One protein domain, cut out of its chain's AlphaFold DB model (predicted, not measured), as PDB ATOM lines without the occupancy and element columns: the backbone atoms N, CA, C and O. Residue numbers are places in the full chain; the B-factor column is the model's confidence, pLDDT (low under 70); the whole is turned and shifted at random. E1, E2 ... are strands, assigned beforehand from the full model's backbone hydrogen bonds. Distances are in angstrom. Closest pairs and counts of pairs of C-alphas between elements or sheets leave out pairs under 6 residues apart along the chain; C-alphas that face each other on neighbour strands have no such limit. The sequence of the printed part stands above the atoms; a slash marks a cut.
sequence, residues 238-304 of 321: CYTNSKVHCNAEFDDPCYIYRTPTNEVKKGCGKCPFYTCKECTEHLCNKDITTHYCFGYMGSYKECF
ATOM      1  N   CYS A 238     193.778 206.106 123.490       89.81
ATOM      2  CA  CYS A 238     193.848 206.790 124.777       89.81
ATOM      3  C   CYS A 238     193.195 208.174 124.685       89.81
ATOM      4  O   CYS A 238     193.173 208.806 123.623       89.81
ATOM      5  N   TYR A 239     192.663 208.674 125.801       88.50
ATOM      6  CA  TYR A 239     192.249 210.073 125.887       88.50
ATOM      7  C   TYR A 239     193.470 210.994 125.872       88.50
ATOM      8  O   TYR A 239     194.485 210.697 126.502       88.50
ATOM      9  N   THR A 240     193.331 212.143 125.213       87.81
ATOM     10  CA  THR A 240     194.242 213.285 125.359       87.81
ATOM     11  C   THR A 240     193.493 214.483 125.947       87.81
ATOM     12  O   THR A 240     192.272 214.455 126.130       87.81
ATOM     13  N   ASN A 241     194.220 215.559 126.240       80.69
ATOM     14  CA  ASN A 241     193.651 216.771 126.835       80.69
ATOM     15  C   ASN A 241     192.727 217.550 125.885       80.69
ATOM     16  O   ASN A 241     191.899 218.330 126.343       80.69
ATOM     17  N   SER A 242     192.838 217.349 124.570       69.88
ATOM     18  CA  SER A 242     192.180 218.176 123.549       69.88
ATOM     19  C   SER A 242     190.864 217.592 123.011       69.88
ATOM     20  O   SER A 242     190.436 217.956 121.922       69.88
ATOM     21  N   LYS A 243     190.203 216.676 123.740       62.97
ATOM     22  CA  LYS A 243     189.062 215.849 123.260       62.97
ATOM     23  C   LYS A 243     189.378 214.980 122.025       62.97
ATOM     24  O   LYS A 243     188.505 214.260 121.552       62.97
ATOM     25  N   VAL A 244     190.615 215.022 121.534       69.19
ATOM     26  CA  VAL A 244     191.155 214.162 120.480       69.19
ATOM     27  C   VAL A 244     191.698 212.884 121.125       69.19
ATOM     28  O   VAL A 244     192.178 212.905 122.260       69.19
ATOM     29  N   HIS A 245     191.609 211.756 120.430       83.81
ATOM     30  CA  HIS A 245     192.217 210.500 120.870       83.81
ATOM     31  C   HIS A 245     193.593 210.335 120.222       83.81
ATOM     32  O   HIS A 245     193.771 210.725 119.071       83.81
ATOM     33  N   CYS A 246     194.549 209.757 120.946       86.31
ATOM     34  CA  CYS A 246     195.817 209.324 120.360       86.31
ATOM     35  C   CYS A 246     195.816 207.802 120.169       86.31
ATOM     36  O   CYS A 246     195.128 207.083 120.901       86.31
ATOM     37  N   ASN A 247     196.589 207.349 119.181       85.81
ATOM     38  CA  ASN A 247     196.828 205.944 118.882       85.81
ATOM     39  C   ASN A 247     198.163 205.526 119.509       85.81
ATOM     40  O   ASN A 247     199.191 206.123 119.197       85.81
ATOM     41  N   ALA A 248     198.133 204.527 120.382       84.75
ATOM     42  CA  ALA A 248     199.305 203.862 120.939       84.75
ATOM     43  C   ALA A 248     199.457 202.470 120.316       84.75
ATOM     44  O   ALA A 248     198.467 201.886 119.853       84.75
ATOM     45  N   GLU A 249     200.665 201.904 120.356       86.44
ATOM     46  CA  GLU A 249     200.815 200.461 120.163       86.44
ATOM     47  C   GLU A 249     199.944 199.708 121.183       86.44
ATOM     48  O   GLU A 249     199.613 200.229 122.252       86.44
ATOM     49  N   PHE A 250     199.505 198.493 120.852       84.88
ATOM     50  CA  PHE A 250     198.532 197.797 121.693       84.88
ATOM     51  C   PHE A 250     199.050 197.545 123.117       84.88
ATOM     52  O   PHE A 250     198.302 197.721 124.084       84.88
ATOM     53  N   ASP A 251     200.334 197.214 123.242       88.06
ATOM     54  CA  ASP A 251     200.990 196.952 124.525       88.06
ATOM     55  C   ASP A 251     201.426 198.241 125.247       88.06
ATOM     56  O   ASP A 251     201.613 198.234 126.465       88.06
ATOM     57  N   ASP A 252     201.505 199.373 124.541       91.62
ATOM     58  CA  ASP A 252     201.883 200.657 125.133       91.62
ATOM     59  C   ASP A 252     200.761 201.205 126.012       91.62
ATOM     60  O   ASP A 252     199.616 201.265 125.569       91.62
ATOM     61  N   PRO A 253     201.019 201.643 127.251       92.81
ATOM     62  CA  PRO A 253     199.958 202.101 128.137       92.81
ATOM     63  C   PRO A 253     199.320 203.418 127.670       92.81
ATOM     64  O   PRO A 253     199.872 204.182 126.883       92.81
ATOM     65  N   CYS A 254     198.135 203.703 128.196       92.50
ATOM     66  CA  CYS A 254     197.609 205.057 128.272       92.50
ATOM     67  C   CYS A 254     198.043 205.671 129.598       92.50
ATOM     68  O   CYS A 254     197.978 204.998 130.629       92.50
ATOM     69  N   TYR A 255     198.406 206.951 129.603       91.75
ATOM     70  CA  TYR A 255     198.822 207.628 130.826       91.75
ATOM     71  C   TYR A 255     197.861 208.740 131.247       91.75
ATOM     72  O   TYR A 255     197.147 209.343 130.433       91.75
ATOM     73  N   ILE A 256     197.884 209.037 132.543       88.94
ATOM     74  CA  ILE A 256     197.263 210.206 133.163       88.94
ATOM     75  C   ILE A 256     198.112 210.684 134.337       88.94
ATOM     76  O   ILE A 256     198.535 209.890 135.171       88.94
ATOM     77  N   TYR A 257     198.361 211.987 134.420       86.06
ATOM     78  CA  TYR A 257     199.133 212.574 135.511       86.06
ATOM     79  C   TYR A 257     198.629 213.969 135.867       86.06
ATOM     80  O   TYR A 257     197.996 214.636 135.044       86.06
ATOM     81  N   ARG A 258     198.916 214.416 137.093       79.69
ATOM     82  CA  ARG A 258     198.657 215.796 137.519       79.69
ATOM     83  C   ARG A 258     199.924 216.641 137.449       79.69
ATOM     84  O   ARG A 258     200.977 216.224 137.927       79.69
ATOM     85  N   THR A 259     199.821 217.833 136.870       78.25
ATOM     86  CA  THR A 259     200.904 218.823 136.884       78.25
ATOM     87  C   THR A 259     201.049 219.449 138.275       78.25
ATOM     88  O   THR A 259     200.118 219.377 139.084       78.25
ATOM     89  N   PRO A 260     202.173 220.137 138.556       75.75
ATOM     90  CA  PRO A 260     202.322 220.923 139.783       75.75
ATOM     91  C   PRO A 260     201.235 221.994 139.975       75.75
ATOM     92  O   PRO A 260     200.929 222.354 141.104       75.75
ATOM     93  N   THR A 261     200.615 222.474 138.889       78.19
ATOM     94  CA  THR A 261     199.483 223.417 138.917       78.19
ATOM     95  C   THR A 261     198.119 222.732 139.056       78.19
ATOM     96  O   THR A 261     197.085 223.366 138.868       78.19
ATOM     97  N   ASN A 262     198.101 221.441 139.406       73.75
ATOM     98  CA  ASN A 262     196.908 220.611 139.580       73.75
ATOM     99  C   ASN A 262     196.104 220.344 138.289       73.75
ATOM    100  O   ASN A 262     194.979 219.841 138.351       73.75
ATOM    101  N   GLU A 263     196.672 220.620 137.111       81.12
ATOM    102  CA  GLU A 263     196.047 220.278 135.832       81.12
ATOM    103  C   GLU A 263     196.184 218.782 135.561       81.12
ATOM    104  O   GLU A 263     197.236 218.186 135.787       81.12
ATOM    105  N   VAL A 264     195.139 218.165 135.013       83.25
ATOM    106  CA  VAL A 264     195.193 216.769 134.571       83.25
ATOM    107  C   VAL A 264     195.696 216.721 133.133       83.25
ATOM    108  O   VAL A 264     195.095 217.322 132.243       83.25
ATOM    109  N   LYS A 265     196.765 215.960 132.896       87.31
ATOM    110  CA  LYS A 265     197.268 215.655 131.559       87.31
ATOM    111  C   LYS A 265     197.148 214.170 131.238       87.31
ATOM    112  O   LYS A 265     197.411 213.322 132.082       87.31
ATOM    113  N   LYS A 266     196.766 213.869 129.998       90.06
ATOM    114  CA  LYS A 266     196.489 212.528 129.474       90.06
ATOM    115  C   LYS A 266     197.187 212.315 128.135       90.06
ATOM    116  O   LYS A 266     197.339 213.273 127.372       90.06
ATOM    117  N   GLY A 267     197.544 211.074 127.832       91.06
ATOM    118  CA  GLY A 267     198.099 210.722 126.530       91.06
ATOM    119  C   GLY A 267     198.386 209.236 126.357       91.06
ATOM    120  O   GLY A 267     197.861 208.395 127.091       91.06
ATOM    121  N   CYS A 268     199.200 208.949 125.343       92.00
ATOM    122  CA  CYS A 268     199.618 207.619 124.916       92.00
ATOM    123  C   CYS A 268     201.071 207.357 125.307       92.00
ATOM    124  O   CYS A 268     201.884 208.282 125.315       92.00
ATOM    125  N   GLY A 269     201.394 206.092 125.551       89.94
ATOM    126  CA  GLY A 269     202.725 205.642 125.920       89.94
ATOM    127  C   GLY A 269     202.967 205.684 127.425       89.94
ATOM    128  O   GLY A 269     202.058 205.880 128.237       89.94
ATOM    129  N   LYS A 270     204.230 205.471 127.786       90.19
ATOM    130  CA  LYS A 270     204.676 205.398 129.177       90.19
ATOM    131  C   LYS A 270     204.546 206.736 129.891       90.19
ATOM    132  O   LYS A 270     204.616 207.807 129.287       90.19
ATOM    133  N   CYS A 271     204.393 206.656 131.203       88.12
ATOM    134  CA  CYS A 271     204.304 207.802 132.075       88.12
ATOM    135  C   CYS A 271     205.537 208.710 131.937       88.12
ATOM    136  O   CYS A 271     206.663 208.257 132.145       88.12
ATOM    137  N   PRO A 272     205.347 210.009 131.644       83.94
ATOM    138  CA  PRO A 272     206.462 210.945 131.522       83.94
ATOM    139  C   PRO A 272     207.030 211.397 132.880       83.94
ATOM    140  O   PRO A 272     208.112 211.974 132.925       83.94
ATOM    141  N   PHE A 273     206.309 211.158 133.984       80.50
ATOM    142  CA  PHE A 273     206.673 211.582 135.343       80.50
ATOM    143  C   PHE A 273     206.310 210.503 136.371       80.50
ATOM    144  O   PHE A 273     205.459 209.662 136.107       80.50
ATOM    145  N   TYR A 274     206.899 210.552 137.568       75.12
ATOM    146  CA  TYR A 274     206.634 209.596 138.657       75.12
ATOM    147  C   TYR A 274     205.262 209.790 139.343       75.12
ATOM    148  O   TYR A 274     204.742 208.863 139.957       75.12
ATOM    149  N   THR A 275     204.627 210.959 139.198       75.81
ATOM    150  CA  THR A 275     203.257 211.265 139.674       75.81
ATOM    151  C   THR A 275     202.184 210.938 138.627       75.81
ATOM    152  O   THR A 275     201.223 211.682 138.412       75.81
ATOM    153  N   CYS A 276     202.369 209.831 137.919       84.19
ATOM    154  CA  CYS A 276     201.560 209.432 136.781       84.19
ATOM    155  C   CYS A 276     201.053 208.002 136.964       84.19
ATOM    156  O   CYS A 276     201.720 207.171 137.573       84.19
ATOM    157  N   LYS A 277     199.870 207.719 136.417       87.62
ATOM    158  CA  LYS A 277     199.331 206.367 136.312       87.62
ATOM    159  C   LYS A 277     199.235 205.925 134.871       87.62
ATOM    160  O   LYS A 277     198.809 206.683 134.001       87.62
ATOM    161  N   GLU A 278     199.567 204.660 134.685       91.44
ATOM    162  CA  GLU A 278     199.420 203.926 133.441       91.44
ATOM    163  C   GLU A 278     198.215 202.993 133.532       91.44
ATOM    164  O   GLU A 278     197.861 202.497 134.603       91.44
ATOM    165  N   CYS A 279     197.582 202.740 132.396       88.88
ATOM    166  CA  CYS A 279     196.557 201.721 132.266       88.88
ATOM    167  C   CYS A 279     196.608 201.114 130.861       88.88
ATOM    168  O   CYS A 279     197.052 201.753 129.906       88.88
ATOM    169  N   THR A 280     196.199 199.855 130.727       88.56
ATOM    170  CA  THR A 280     196.468 199.061 129.520       88.56
ATOM    171  C   THR A 280     195.255 198.862 128.615       88.56
ATOM    172  O   THR A 280     195.442 198.452 127.474       88.56
ATOM    173  N   GLU A 281     194.043 199.186 129.066       86.62
ATOM    174  CA  GLU A 281     192.810 199.027 128.282       86.62
ATOM    175  C   GLU A 281     192.500 200.243 127.388       86.62
ATOM    176  O   GLU A 281     193.016 201.344 127.585       86.62
ATOM    177  N   HIS A 282     191.625 200.077 126.391       86.12
ATOM    178  CA  HIS A 282     191.175 201.195 125.557       86.12
ATOM    179  C   HIS A 282     190.484 202.266 126.404       86.12
ATOM    180  O   HIS A 282     189.563 201.972 127.161       86.12
ATOM    181  N   LEU A 283     190.885 203.527 126.220       86.88
ATOM    182  CA  LEU A 283     190.251 204.693 126.841       86.88
ATOM    183  C   LEU A 283     190.221 204.641 128.385       86.88
ATOM    184  O   LEU A 283     189.439 205.348 129.021       86.88
ATOM    185  N   CYS A 284     191.094 203.844 129.004       87.38
ATOM    186  CA  CYS A 284     191.129 203.624 130.452       87.38
ATOM    187  C   CYS A 284     191.532 204.870 131.259       87.38
ATOM    188  O   CYS A 284     191.185 205.005 132.430       87.38
ATOM    189  N   ASN A 285     192.212 205.834 130.632       88.56
ATOM    190  CA  ASN A 285     192.702 207.056 131.269       88.56
ATOM    191  C   ASN A 285     191.638 208.177 131.347       88.56
ATOM    192  O   ASN A 285     191.959 209.370 131.313       88.56
ATOM    193  N   LYS A 286     190.350 207.815 131.432       83.69
ATOM    194  CA  LYS A 286     189.232 208.770 131.486       83.69
ATOM    195  C   LYS A 286     189.085 209.438 132.851       83.69
ATOM    196  O   LYS A 286     189.158 210.664 132.928       83.69
ATOM    197  N   ASP A 287     188.918 208.628 133.893       70.00
ATOM    198  CA  ASP A 287     188.390 209.053 135.198       70.00
ATOM    199  C   ASP A 287     189.299 208.633 136.367       70.00
ATOM    200  O   ASP A 287     188.852 208.458 137.498       70.00
ATOM    201  N   ILE A 288     190.601 208.473 136.117       65.88
ATOM    202  CA  ILE A 288     191.559 208.146 137.175       65.88
ATOM    203  C   ILE A 288     191.892 209.432 137.947       65.88
ATOM    204  O   ILE A 288     192.756 210.217 137.555       65.88
ATOM    205  N   THR A 289     191.200 209.672 139.060       64.12
ATOM    206  CA  THR A 289     191.576 210.732 140.000       64.12
ATOM    207  C   THR A 289     192.804 210.287 140.777       64.12
ATOM    208  O   THR A 289     192.713 209.413 141.633       64.12
ATOM    209  N   THR A 290     193.953 210.880 140.478       65.44
ATOM    210  CA  THR A 290     195.151 210.735 141.306       65.44
ATOM    211  C   THR A 290     195.441 212.060 141.974       65.44
ATOM    212  O   THR A 290     195.479 213.088 141.304       65.44
ATOM    213  N   HIS A 291     195.596 212.059 143.293       74.62
ATOM    214  CA  HIS A 291     196.158 213.186 144.027       74.62
ATOM    215  C   HIS A 291     197.486 212.726 144.607       74.62
ATOM    216  O   HIS A 291     197.611 211.582 145.033       74.62
ATOM    217  N   TYR A 292     198.482 213.600 144.599       77.50
ATOM    218  CA  TYR A 292     199.791 213.297 145.161       77.50
ATOM    219  C   TYR A 292     200.203 214.437 146.077       77.50
ATOM    220  O   TYR A 292     200.047 215.603 145.715       77.50
ATOM    221  N   CYS A 293     200.753 214.097 147.236       79.12
ATOM    222  CA  CYS A 293     201.402 215.052 148.122       79.12
ATOM    223  C   CYS A 293     202.906 214.819 148.103       79.12
ATOM    224  O   CYS A 293     203.358 213.685 148.267       79.12
ATOM    225  N   PHE A 294     203.675 215.891 147.928       78.81
ATOM    226  CA  PHE A 294     205.120 215.849 148.116       78.81
ATOM    227  C   PHE A 294     205.451 215.804 149.609       78.81
ATOM    228  O   PHE A 294     204.885 216.548 150.406       78.81
ATOM    229  N   GLY A 295     206.360 214.909 149.973       75.50
ATOM    230  CA  GLY A 295     206.952 214.780 151.292       75.50
ATOM    231  C   GLY A 295     208.387 215.306 151.329       75.50
ATOM    232  O   GLY A 295     208.906 215.889 150.372       75.50
ATOM    233  N   TYR A 296     209.043 215.089 152.467       70.75
ATOM    234  CA  TYR A 296     210.425 215.504 152.698       70.75
ATOM    235  C   TYR A 296     211.382 214.902 151.651       70.75
ATOM    236  O   TYR A 296     211.204 213.756 151.228       70.75
ATOM    237  N   MET A 297     212.377 215.688 151.223       73.50
ATOM    238  CA  MET A 297     213.394 215.303 150.228       73.50
ATOM    239  C   MET A 297     212.838 214.768 148.892       73.50
ATOM    240  O   MET A 297     213.450 213.917 148.255       73.50
ATOM    241  N   GLY A 298     211.677 215.259 148.445       69.06
ATOM    242  CA  GLY A 298     211.116 214.882 147.142       69.06
ATOM    243  C   GLY A 298     210.449 213.505 147.112       69.06
ATOM    244  O   GLY A 298     210.078 213.032 146.040       69.06
ATOM    245  N   SER A 299     210.248 212.876 148.276       77.00
ATOM    246  CA  SER A 299     209.305 211.761 148.395       77.00
ATOM    247  C   SER A 299     207.899 212.214 147.990       77.00
ATOM    248  O   SER A 299     207.575 213.401 148.035       77.00
ATOM    249  N   TYR A 300     207.042 211.285 147.576       77.75
ATOM    250  CA  TYR A 300     205.644 211.591 147.292       77.75
ATOM    251  C   TYR A 300     204.740 210.478 147.806       77.75
ATOM    252  O   TYR A 300     205.141 209.319 147.903       77.75
ATOM    253  N   LYS A 301     203.507 210.843 148.141       79.00
ATOM    254  CA  LYS A 301     202.468 209.919 148.579       79.00
ATOM    255  C   LYS A 301     201.243 210.098 147.704       79.00
ATOM    256  O   LYS A 301     200.784 211.222 147.516       79.00
ATOM    257  N   GLU A 302     200.726 208.993 147.180       78.12
ATOM    258  CA  GLU A 302     199.428 208.992 146.519       78.12
ATOM    259  C   GLU A 302     198.306 209.097 147.561       78.12
ATOM    260  O   GLU A 302     198.298 208.396 148.575       78.12
ATOM    261  N   CYS A 303     197.359 209.986 147.292       77.06
ATOM    262  CA  CYS A 303     196.178 210.234 148.094       77.06
ATOM    263  C   CYS A 303     194.946 209.757 147.318       77.06
ATOM    264  O   CYS A 303     194.659 210.238 146.218       77.06
ATOM    265  N   PHE A 304     194.228 208.795 147.897       67.06
ATOM    266  CA  PHE A 304     193.099 208.121 147.250       67.06
ATOM    267  C   PHE A 304     191.763 208.840 147.453       67.06
ATOM    268  O   PHE A 304     190.806 208.551 146.737       67.06
TER     269      PHE A 304
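AT A GLANCE: This is residues 238 to 304 of the 321 residues of an uncharacterized protein of Meloidogyne hapla (UniProt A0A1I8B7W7). With little regular structure, this is a long, narrow domain with a small antiparallel sheet, ordered E3, E2, E4, in its middle; E1 lies at one end of the domain and the hairpin E5 and E6 at the other. The 67 printed residues hold six named strands, E1 to E6 in chain order, and no named helix; the class is all strand, with 26 residues in named elements. The whole is compact, radius of gyration of the C-alphas 12.3 A, but elongated, spanning 38 by 22 by 19 A.

IN THESE COORDINATES: Find C-alpha 254 at (197.609, 205.057, 128.272); E2 runs 14.2 A to residue 258. E3 is residues 264 to 268, 14.0 A; E4 is 276 to 279. E1 is 245 to 248, E5 291 to 294, and E6 300 to 303, ending at (196.178, 210.234, 148.094).

HOW THE PARTS SIT: Beside E2, look for N 255 and O 267 of E3, 2.9 A, and N 254 and O 279 of E4, 2.8 A. E5 and E6 are antiparallel at 151 degrees, with N 301 and O 293 at 2.8 A. E1 pairs with no named strand; its closest C-alpha to E3 is Ala 248, 5.5 A from that of Cys 268. E1 and E5 are apart.

THE WHOLE: The printed part has no cut; E4 to E5 is a long link. Low confidence falls at residues 242 to 244, 288 to 290, 298 and 304.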